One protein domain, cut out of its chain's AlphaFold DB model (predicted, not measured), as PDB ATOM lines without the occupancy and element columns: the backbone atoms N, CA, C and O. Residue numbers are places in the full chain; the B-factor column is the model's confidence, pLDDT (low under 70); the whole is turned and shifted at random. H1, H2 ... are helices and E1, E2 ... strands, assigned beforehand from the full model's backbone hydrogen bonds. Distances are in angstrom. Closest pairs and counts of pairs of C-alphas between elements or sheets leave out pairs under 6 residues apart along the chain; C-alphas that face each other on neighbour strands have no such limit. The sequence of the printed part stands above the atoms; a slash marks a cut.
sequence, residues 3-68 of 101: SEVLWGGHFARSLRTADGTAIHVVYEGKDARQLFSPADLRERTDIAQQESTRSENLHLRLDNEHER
ATOM      1  N   SER A   3     128.105 127.670 154.915       97.00
ATOM      2  CA  SER A   3     129.369 128.407 154.983       97.00
ATOM      3  C   SER A   3     129.190 129.817 154.421       97.00
ATOM      4  O   SER A   3     128.416 130.014 153.483       97.00
ATOM      5  N   GLU A   4     129.920 130.784 154.968       97.19
ATOM      6  CA  GLU A   4     129.937 132.174 154.512       97.19
ATOM      7  C   GLU A   4     131.364 132.726 154.561       97.19
ATOM      8  O   GLU A   4     132.117 132.455 155.496       97.19
ATOM      9  N   VAL A   5     131.725 133.512 153.547       96.38
ATOM     10  CA  VAL A   5     132.962 134.299 153.505       96.38
ATOM     11  C   VAL A   5     132.612 135.729 153.110       96.38
ATOM     12  O   VAL A   5     131.829 135.945 152.185       96.38
ATOM     13  N   LEU A   6     133.216 136.691 153.805       94.69
ATOM     14  CA  LEU A   6     133.057 138.130 153.598       94.69
ATOM     15  C   LEU A   6     134.422 138.738 153.252       94.69
ATOM     16  O   LEU A   6     135.410 138.437 153.921       94.69
ATOM     17  N   TRP A   7     134.496 139.591 152.226       94.25
ATOM     18  CA  TRP A   7     135.739 140.287 151.867       94.25
ATOM     19  C   TRP A   7     135.465 141.622 151.168       94.25
ATOM     20  O   TRP A   7     134.849 141.669 150.108       94.25
ATOM     21  N   GLY A   8     135.936 142.734 151.737       89.94
ATOM     22  CA  GLY A   8     135.904 144.045 151.070       89.94
ATOM     23  C   GLY A   8     134.525 144.482 150.549       89.94
ATOM     24  O   GLY A   8     134.444 145.010 149.446       89.94
ATOM     25  N   GLY A   9     133.448 144.223 151.301       90.31
ATOM     26  CA  GLY A   9     132.069 144.528 150.886       90.31
ATOM     27  C   GLY A   9     131.411 143.477 149.980       90.31
ATOM     28  O   GLY A   9     130.275 143.666 149.556       90.31
ATOM     29  N   HIS A  10     132.097 142.368 149.708       96.06
ATOM     30  CA  HIS A  10     131.593 141.222 148.954       96.06
ATOM     31  C   HIS A  10     131.281 140.045 149.872       96.06
ATOM     32  O   HIS A  10     131.805 139.961 150.991       96.06
ATOM     33  N   PHE A  11     130.476 139.108 149.373       96.31
ATOM     34  CA  PHE A  11     130.237 137.850 150.066       96.31
ATOM     35  C   PHE A  11     130.026 136.670 149.123       96.31
ATOM     36  O   PHE A  11     129.592 136.816 147.979       96.31
ATOM     37  N   ALA A  12     130.275 135.481 149.663       97.62
ATOM     38  CA  ALA A  12     129.846 134.208 149.111       97.62
ATOM     39  C   ALA A  12     129.252 133.369 150.241       97.62
ATOM     40  O   ALA A  12     129.872 133.198 151.292       97.62
ATOM     41  N   ARG A  13     128.056 132.838 150.008       98.00
ATOM     42  CA  ARG A  13     127.337 131.955 150.925       98.00
ATOM     43  C   ARG A  13     127.044 130.649 150.220       98.00
ATOM     44  O   ARG A  13     126.646 130.660 149.056       98.00
ATOM     45  N   SER A  14     127.204 129.533 150.916       98.00
ATOM     46  CA  SER A  14     126.860 128.222 150.380       98.00
ATOM     47  C   SER A  14     126.100 127.369 151.382       98.00
ATOM     48  O   SER A  14     126.345 127.402 152.590       98.00
ATOM     49  N   LEU A  15     125.163 126.578 150.862       98.12
ATOM     50  CA  LEU A  15     124.415 125.586 151.619       98.12
ATOM     51  C   LEU A  15     124.448 124.270 150.855       98.12
ATOM     52  O   LEU A  15     123.803 124.115 149.820       98.12
ATOM     53  N   ARG A  16     125.177 123.298 151.407       97.19
ATOM     54  CA  ARG A  16     125.204 121.919 150.914       97.19
ATOM     55  C   ARG A  16     124.225 121.052 151.694       97.19
ATOM     56  O   ARG A  16     124.292 120.979 152.925       97.19
ATOM     57  N   THR A  17     123.351 120.359 150.984       96.31
ATOM     58  CA  THR A  17     122.341 119.440 151.523       96.31
ATOM     59  C   THR A  17     122.371 118.116 150.754       96.31
ATOM     60  O   THR A  17     123.096 117.987 149.769       96.31
ATOM     61  N   ALA A  18     121.567 117.132 151.173       95.94
ATOM     62  CA  ALA A  18     121.326 115.937 150.359       95.94
ATOM     63  C   ALA A  18     120.685 116.285 148.999       95.94
ATOM     64  O   ALA A  18     120.895 115.582 148.014       95.94
ATOM     65  N   ASP A  19     119.981 117.417 148.939       95.25
ATOM     66  CA  ASP A  19     119.331 117.951 147.749       95.25
ATOM     67  C   ASP A  19     120.260 118.872 146.942       95.25
ATOM     68  O   ASP A  19     119.793 119.544 146.032       95.25
ATOM     69  N   GLY A  20     121.565 118.900 147.204       96.88
ATOM     70  CA  GLY A  20     122.544 119.608 146.372       96.88
ATOM     71  C   GLY A  20     123.139 120.827 147.059       96.88
ATOM     72  O   GLY A  20     122.967 121.020 148.268       96.88
ATOM     73  N   THR A  21     123.870 121.624 146.283       98.25
ATOM     74  CA  THR A  21     124.586 122.805 146.779       98.25
ATOM     75  C   THR A  21     124.012 124.065 146.145       98.25
ATOM     76  O   THR A  21     124.081 124.216 144.928       98.25
ATOM     77  N   ALA A  22     123.482 124.972 146.964       98.44
ATOM     78  CA  ALA A  22     123.159 126.336 146.547       98.44
ATOM     79  C   ALA A  22     124.310 127.276 146.914       98.44
ATOM     80  O   ALA A  22     124.861 127.163 148.015       98.44
ATOM     81  N   ILE A  23     124.659 128.187 146.005       98.25
ATOM     82  CA  ILE A  23     125.684 129.212 146.215       98.25
ATOM     83  C   ILE A  23     125.118 130.572 145.812       98.25
ATOM     84  O   ILE A  23     124.617 130.730 144.703       98.25
ATOM     85  N   HIS A  24     125.247 131.556 146.698       98.38
ATOM     86  CA  HIS A  24     124.899 132.951 146.446       98.38
ATOM     87  C   HIS A  24     126.149 133.817 146.614       98.38
ATOM     88  O   HIS A  24     126.769 133.815 147.681       98.38
ATOM     89  N   VAL A  25     126.528 134.537 145.560       97.81
ATOM     90  CA  VAL A  25     127.707 135.409 145.526       97.81
ATOM     91  C   VAL A  25     127.290 136.816 145.131       97.81
ATOM     92  O   VAL A  25     126.638 136.998 144.103       97.81
ATOM     93  N   VAL A  26     127.736 137.806 145.905       97.25
ATOM     94  CA  VAL A  26     127.662 139.220 145.523       97.25
ATOM     95  C   VAL A  26     129.074 139.790 145.449       97.25
ATOM     96  O   VAL A  26     129.779 139.854 146.456       97.25
ATOM     97  N   TYR A  27     129.492 140.187 144.245       95.56
ATOM     98  CA  TYR A  27     130.848 140.664 143.950       95.56
ATOM     99  C   TYR A  27     130.842 141.741 142.858       95.56
ATOM    100  O   TYR A  27     130.232 141.532 141.812       95.56
ATOM    101  N   GLU A  28     131.507 142.886 143.069       92.94
ATOM    102  CA  GLU A  28     131.595 143.987 142.083       92.94
ATOM    103  C   GLU A  28     130.237 144.397 141.466       92.94
ATOM    104  O   GLU A  28     130.111 144.622 140.261       92.94
ATOM    105  N   GLY A  29     129.179 144.451 142.282       91.75
ATOM    106  CA  GLY A  29     127.823 144.787 141.826       91.75
ATOM    107  C   GLY A  29     127.104 143.681 141.041       91.75
ATOM    108  O   GLY A  29     126.000 143.909 140.550       91.75
ATOM    109  N   LYS A  30     127.694 142.488 140.923       95.62
ATOM    110  CA  LYS A  30     127.041 141.292 140.377       95.62
ATOM    111  C   LYS A  30     126.404 140.494 141.503       95.62
ATOM    112  O   LYS A  30     127.034 140.304 142.537       95.62
ATOM    113  N   ASP A  31     125.203 139.992 141.248       96.88
ATOM    114  CA  ASP A  31     124.484 139.030 142.085       96.88
ATOM    115  C   ASP A  31     124.354 137.729 141.283       96.88
ATOM    116  O   ASP A  31     123.822 137.726 140.167       96.88
ATOM    117  N   ALA A  32     124.926 136.648 141.808       96.94
ATOM    118  CA  ALA A  32     124.912 135.334 141.186       96.94
ATOM    119  C   ALA A  32     124.358 134.289 142.156       96.94
ATOM    120  O   ALA A  32     124.859 134.118 143.270       96.94
ATOM    121  N   ARG A  33     123.353 133.547 141.688       98.00
ATOM    122  CA  ARG A  33     122.712 132.437 142.397       98.00
ATOM    123  C   ARG A  33     122.848 131.171 141.567       98.00
ATOM    124  O   ARG A  33     122.313 131.105 140.461       98.00
ATOM    125  N   GLN A  34     123.574 130.195 142.094       98.19
ATOM    126  CA  GLN A  34     123.932 128.965 141.395       98.19
ATOM    127  C   GLN A  34     123.409 127.751 142.152       98.19
ATOM    128  O   GLN A  34     123.320 127.750 143.384       98.19
ATOM    129  N   LEU A  35     123.092 126.694 141.408       98.50
ATOM    130  CA  LEU A  35     122.680 125.414 141.968       98.50
ATOM    131  C   LEU A  35     123.501 124.300 141.332       98.50
ATOM    132  O   LEU A  35     123.575 124.205 140.110       98.50
ATOM    133  N   PHE A  36     124.038 123.411 142.162       98.44
ATOM    134  CA  PHE A  36     124.769 122.228 141.720       98.44
ATOM    135  C   PHE A  36     124.089 120.950 142.203       98.44
ATOM    136  O   PHE A  36     123.617 120.851 143.343       98.44
ATOM    137  N   SER A  37     124.062 119.949 141.323       97.56
ATOM    138  CA  SER A  37     123.530 118.621 141.625       97.56
ATOM    139  C   SER A  37     124.329 117.945 142.752       97.56
ATOM    140  O   SER A  37     125.552 118.062 142.773       97.56
ATOM    141  N   PRO A  38     123.692 117.145 143.632       96.12
ATOM    142  CA  PRO A  38     124.397 116.330 144.626       96.12
ATOM    143  C   PRO A  38     125.450 115.393 144.020       96.12
ATOM    144  O   PRO A  38     126.417 115.032 144.689       96.12
ATOM    145  N   ALA A  39     125.258 114.978 142.763       96.31
ATOM    146  CA  ALA A  39     126.195 114.120 142.046       96.31
ATOM    147  C   ALA A  39     127.405 114.889 141.482       96.31
ATOM    148  O   ALA A  39     128.429 114.280 141.167       96.31
ATOM    149  N   ASP A  40     127.311 116.215 141.357       94.81
ATOM    150  CA  ASP A  40     128.392 117.062 140.861       94.81
ATOM    151  C   ASP A  40     129.286 117.534 142.010       94.81
ATOM    152  O   ASP A  40     129.251 118.681 142.452       94.81
ATOM    153  N   LEU A  41     130.138 116.626 142.482       90.12
ATOM    154  CA  LEU A  41     131.069 116.878 143.588       90.12
ATOM    155  C   LEU A  41     132.087 117.996 143.305       90.12
ATOM    156  O   LEU A  41     132.811 118.401 144.214       90.12
ATOM    157  N   ARG A  42     132.202 118.433 142.045       94.19
ATOM    158  CA  ARG A  42     133.153 119.457 141.601       94.19
ATOM    159  C   ARG A  42     132.476 120.755 141.175       94.19
ATOM    160  O   ARG A  42     133.196 121.625 140.699       94.19
ATOM    161  N   GLU A  43     131.155 120.862 141.322       94.94
ATOM    162  CA  GLU A  43     130.389 122.092 141.084       94.94
ATOM    163  C   GLU A  43     130.709 122.706 139.705       94.94
ATOM    164  O   GLU A  43     131.015 123.886 139.554       94.94
ATOM    165  N   ARG A  44     130.715 121.854 138.673       96.25
ATOM    166  CA  ARG A  44     131.091 122.210 137.299       96.25
ATOM    167  C   ARG A  44     129.918 122.725 136.483       96.25
ATOM    168  O   ARG A  44     130.132 123.528 135.577       96.25
ATOM    169  N   THR A  45     128.717 122.228 136.760       97.56
ATOM    170  CA  THR A  45     127.530 122.519 135.958       97.56
ATOM    171  C   THR A  45     126.480 123.202 136.811       97.56
ATOM    172  O   THR A  45     125.862 122.572 137.669       97.56
ATOM    173  N   ASP A  46     126.247 124.479 136.526       98.06
ATOM    174  CA  ASP A  46     125.137 125.221 137.111       98.06
ATOM    175  C   ASP A  46     123.808 124.764 136.490       98.06
ATOM    176  O   ASP A  46     123.591 124.870 135.277       98.06
ATOM    177  N   ILE A  47     122.928 124.233 137.336       98.12
ATOM    178  CA  ILE A  47     121.604 123.719 136.977       98.12
ATOM    179  C   ILE A  47     120.468 124.618 137.489       98.12
ATOM    180  O   ILE A  47     119.302 124.232 137.403       98.12
ATOM    181  N   ALA A  48     120.760 125.823 137.999       97.50
ATOM    182  CA  ALA A  48     119.764 126.695 138.636       97.50
ATOM    183  C   ALA A  48     118.559 127.015 137.738       97.50
ATOM    184  O   ALA A  48     117.423 127.002 138.205       97.50
ATOM    185  N   GLN A  49     118.797 127.262 136.446       97.06
ATOM    186  CA  GLN A  49     117.737 127.546 135.469       97.06
ATOM    187  C   GLN A  49     116.946 126.294 135.061       97.06
ATOM    188  O   GLN A  49     115.787 126.390 134.670       97.06
ATOM    189  N   GLN A  50     117.569 125.117 135.138       98.00
ATOM    190  CA  GLN A  50     116.960 123.841 134.750       98.00
ATOM    191  C   GLN A  50     116.048 123.307 135.861       98.00
ATOM    192  O   GLN A  50     115.035 122.674 135.577       98.00
ATOM    193  N   GLU A  51     116.385 123.598 137.120       97.38
ATOM    194  CA  GLU A  51     115.630 123.183 138.301       97.38
ATOM    195  C   GLU A  51     115.198 124.391 139.149       97.38
ATOM    196  O   GLU A  51     115.512 124.481 140.339       97.38
ATOM    197  N   SER A  52     114.461 125.330 138.545       97.25
ATOM    198  CA  SER A  52     114.111 126.623 139.158       97.25
ATOM    199  C   SER A  52     113.456 126.497 140.536       97.25
ATOM    200  O   SER A  52     113.929 127.101 141.493       97.25
ATOM    201  N   THR A  53     112.441 125.644 140.692       97.69
ATOM    202  CA  THR A  53     111.752 125.446 141.981       97.69
ATOM    203  C   THR A  53     112.686 124.908 143.066       97.69
ATOM    204  O   THR A  53     112.625 125.331 144.220       97.69
ATOM    205  N   ARG A  54     113.575 123.967 142.729       96.94
ATOM    206  CA  ARG A  54     114.563 123.447 143.686       96.94
ATOM    207  C   ARG A  54     115.592 124.516 144.033       96.94
ATOM    208  O   ARG A  54     115.957 124.635 145.202       96.94
ATOM    209  N   SER A  55     116.025 125.289 143.038       97.81
ATOM    210  CA  SER A  55     116.933 126.418 143.217       97.81
ATOM    211  C   SER A  55     116.344 127.440 144.183       97.81
ATOM    212  O   SER A  55     116.982 127.760 145.182       97.81
ATOM    213  N   GLU A  56     115.107 127.880 143.959       98.06
ATOM    214  CA  GLU A  56     114.395 128.819 144.832       98.06
ATOM    215  C   GLU A  56     114.282 128.287 146.264       98.06
ATOM    216  O   GLU A  56     114.649 128.979 147.213       98.06
ATOM    217  N   ASN A  57     113.862 127.030 146.430       98.12
ATOM    218  CA  ASN A  57     113.722 126.413 147.748       98.12
ATOM    219  C   ASN A  57     115.053 126.322 148.507       98.12
ATOM    220  O   ASN A  57     115.100 126.569 149.715       98.12
ATOM    221  N   LEU A  58     116.145 125.951 147.833       97.81
ATOM    222  CA  LEU A  58     117.455 125.868 148.481       97.81
ATOM    223  C   LEU A  58     118.047 127.244 148.778       97.81
ATOM    224  O   LEU A  58     118.667 127.398 149.827       97.81
ATOM    225  N   HIS A  59     117.818 128.242 147.925       98.44
ATOM    226  CA  HIS A  59     118.236 129.614 148.208       98.44
ATOM    227  C   HIS A  59     117.442 130.224 149.366       98.44
ATOM    228  O   HIS A  59     118.038 130.862 150.224       98.44
ATOM    229  N   LEU A  60     116.142 129.940 149.484       98.25
ATOM    230  CA  LEU A  60     115.365 130.346 150.659       98.25
ATOM    231  C   LEU A  60     115.933 129.728 151.947       98.25
ATOM    232  O   LEU A  60     116.064 130.397 152.967       98.25
ATOM    233  N   ARG A  61     116.312 128.445 151.909       98.12
ATOM    234  CA  ARG A  61     116.965 127.781 153.049       98.12
ATOM    235  C   ARG A  61     118.337 128.379 153.361       98.12
ATOM    236  O   ARG A  61     118.685 128.481 154.531       98.12
ATOM    237  N   LEU A  62     119.108 128.745 152.336       98.50
ATOM    238  CA  LEU A  62     120.401 129.414 152.485       98.50
ATOM    239  C   LEU A  62     120.241 130.761 153.200       98.50
ATOM    240  O   LEU A  62     120.961 131.020 154.164       98.50
ATOM    241  N   ASP A  63     119.281 131.573 152.757       97.88
ATOM    242  CA  ASP A  63     118.993 132.887 153.335       97.88
ATOM    243  C   ASP A  63     118.525 132.745 154.801       97.88
ATOM    244  O   ASP A  63     119.062 133.410 155.687       97.88
ATOM    245  N   ASN A  64     117.651 131.775 155.096       98.06
ATOM    246  CA  ASN A  64     117.208 131.484 156.467       98.06
ATOM    247  C   ASN A  64     118.352 131.045 157.403       98.06
ATOM    248  O   ASN A  64     118.372 131.424 158.575       98.06
ATOM    249  N   GLU A  65     119.302 130.227 156.932       97.31
ATOM    250  CA  GLU A  65     120.458 129.830 157.754       97.31
ATOM    251  C   GLU A  65     121.379 131.015 158.051       97.31
ATOM    252  O   GLU A  65     121.871 131.136 159.175       97.31
ATOM    253  N   HIS A  66     121.572 131.910 157.078       96.69
ATOM    254  CA  HIS A  66     122.314 133.148 157.299       96.69
ATOM    255  C   HIS A  66     121.622 134.031 158.347       96.69
ATOM    256  O   HIS A  66     122.266 134.434 159.314       96.69
ATOM    257  N   GLU A  67     120.314 134.273 158.221       96.62
ATOM    258  CA  GLU A  67     119.553 135.063 159.198       96.62
ATOM    259  C   GLU A  67     119.625 134.460 160.606       96.62
ATOM    260  O   GLU A  67     119.860 135.173 161.585       96.62
ATOM    261  N   ARG A  68     119.498 133.132 160.721       96.44
ATOM    262  CA  ARG A  68     119.607 132.419 161.998       96.44
ATOM    263  C   ARG A  68     120.986 132.597 162.637       96.44
ATOM    264  O   ARG A  68     121.076 132.825 163.846       96.44
TER     265      ARG A  68
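Overview. This is residues 3 to 68 of the 101 residues of an uncharacterized protein of Planctomycetes bacterium (UniProt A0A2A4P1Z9). A single antiparallel sheet of four strands forms a gently twisted wall, and one helix, H1, packs across one of its faces, running crosswise to the strands. A long loop, residues 37 to 51, swings out beyond the end of E4 and then returns to enter H1. The printed part has 66 residues, with four named strands and then one named helix in the order E1 E2 E3 E4 H1, of mixed class; the sheet's order is E1 - E2 - E3 - E4. It is compact and rounded, with a radius of gyration of the C-alphas of 11.6 A and spans of 32 by 25 by 20 A.

Arrangement. E1, residues 3 to 7, E2, residues 10 to 17, E3, residues 20 to 27, and E4, residues 30 to 36, form a meander, each strand the antiparallel neighbour of the one before. E1 and E4 are the edge strands and are apart. Within hydrogen-bond range are N 5 and O 12, 2.9 A, in the hairpin E1 and E2; N 13 and O 24, 2.8 A, in the hairpin E2 and E3; and N 23 and O 34, 3.0 A, in the hairpin E3 and E4. H1, residues 52 to 68, is on the sheet at a height over the sheet of 8.6 A, two layers with the helix on one face. It lies over E1, E2, E4 and, only just, with 3 C-alphas, E3. On the local plane it stands at 71 degrees to E1, across the strands. The closest C-alphas of E2 and H1 are those of Leu 15 and Leu 62, 5.6 A apart; of E3 and H1, those of Ala 22 and Leu 58, 6.0 A. In H1 every O i to N i+4 pair is within hydrogen-bond range.

Along the chain. E1 begins at C-alpha 3, (129.369, 128.407, 154.983), and measures 13.8 A from first to last C-alpha. E2 measures 23.8 A, E3 22.8 A and E4 19.2 A. H1 measures 24.2 A and ends at C-alpha 68, (119.607, 132.419, 161.998).

Size, cuts and confidence. The two C-alphas farthest apart are those of Gly 8 and Ala 39, 32.7 A. The printed part has no cut; the link from E4 to H1 is long, and the three between strands are tight. The mean pLDDT of the printed part is 96.7, and no printed residue is under 70.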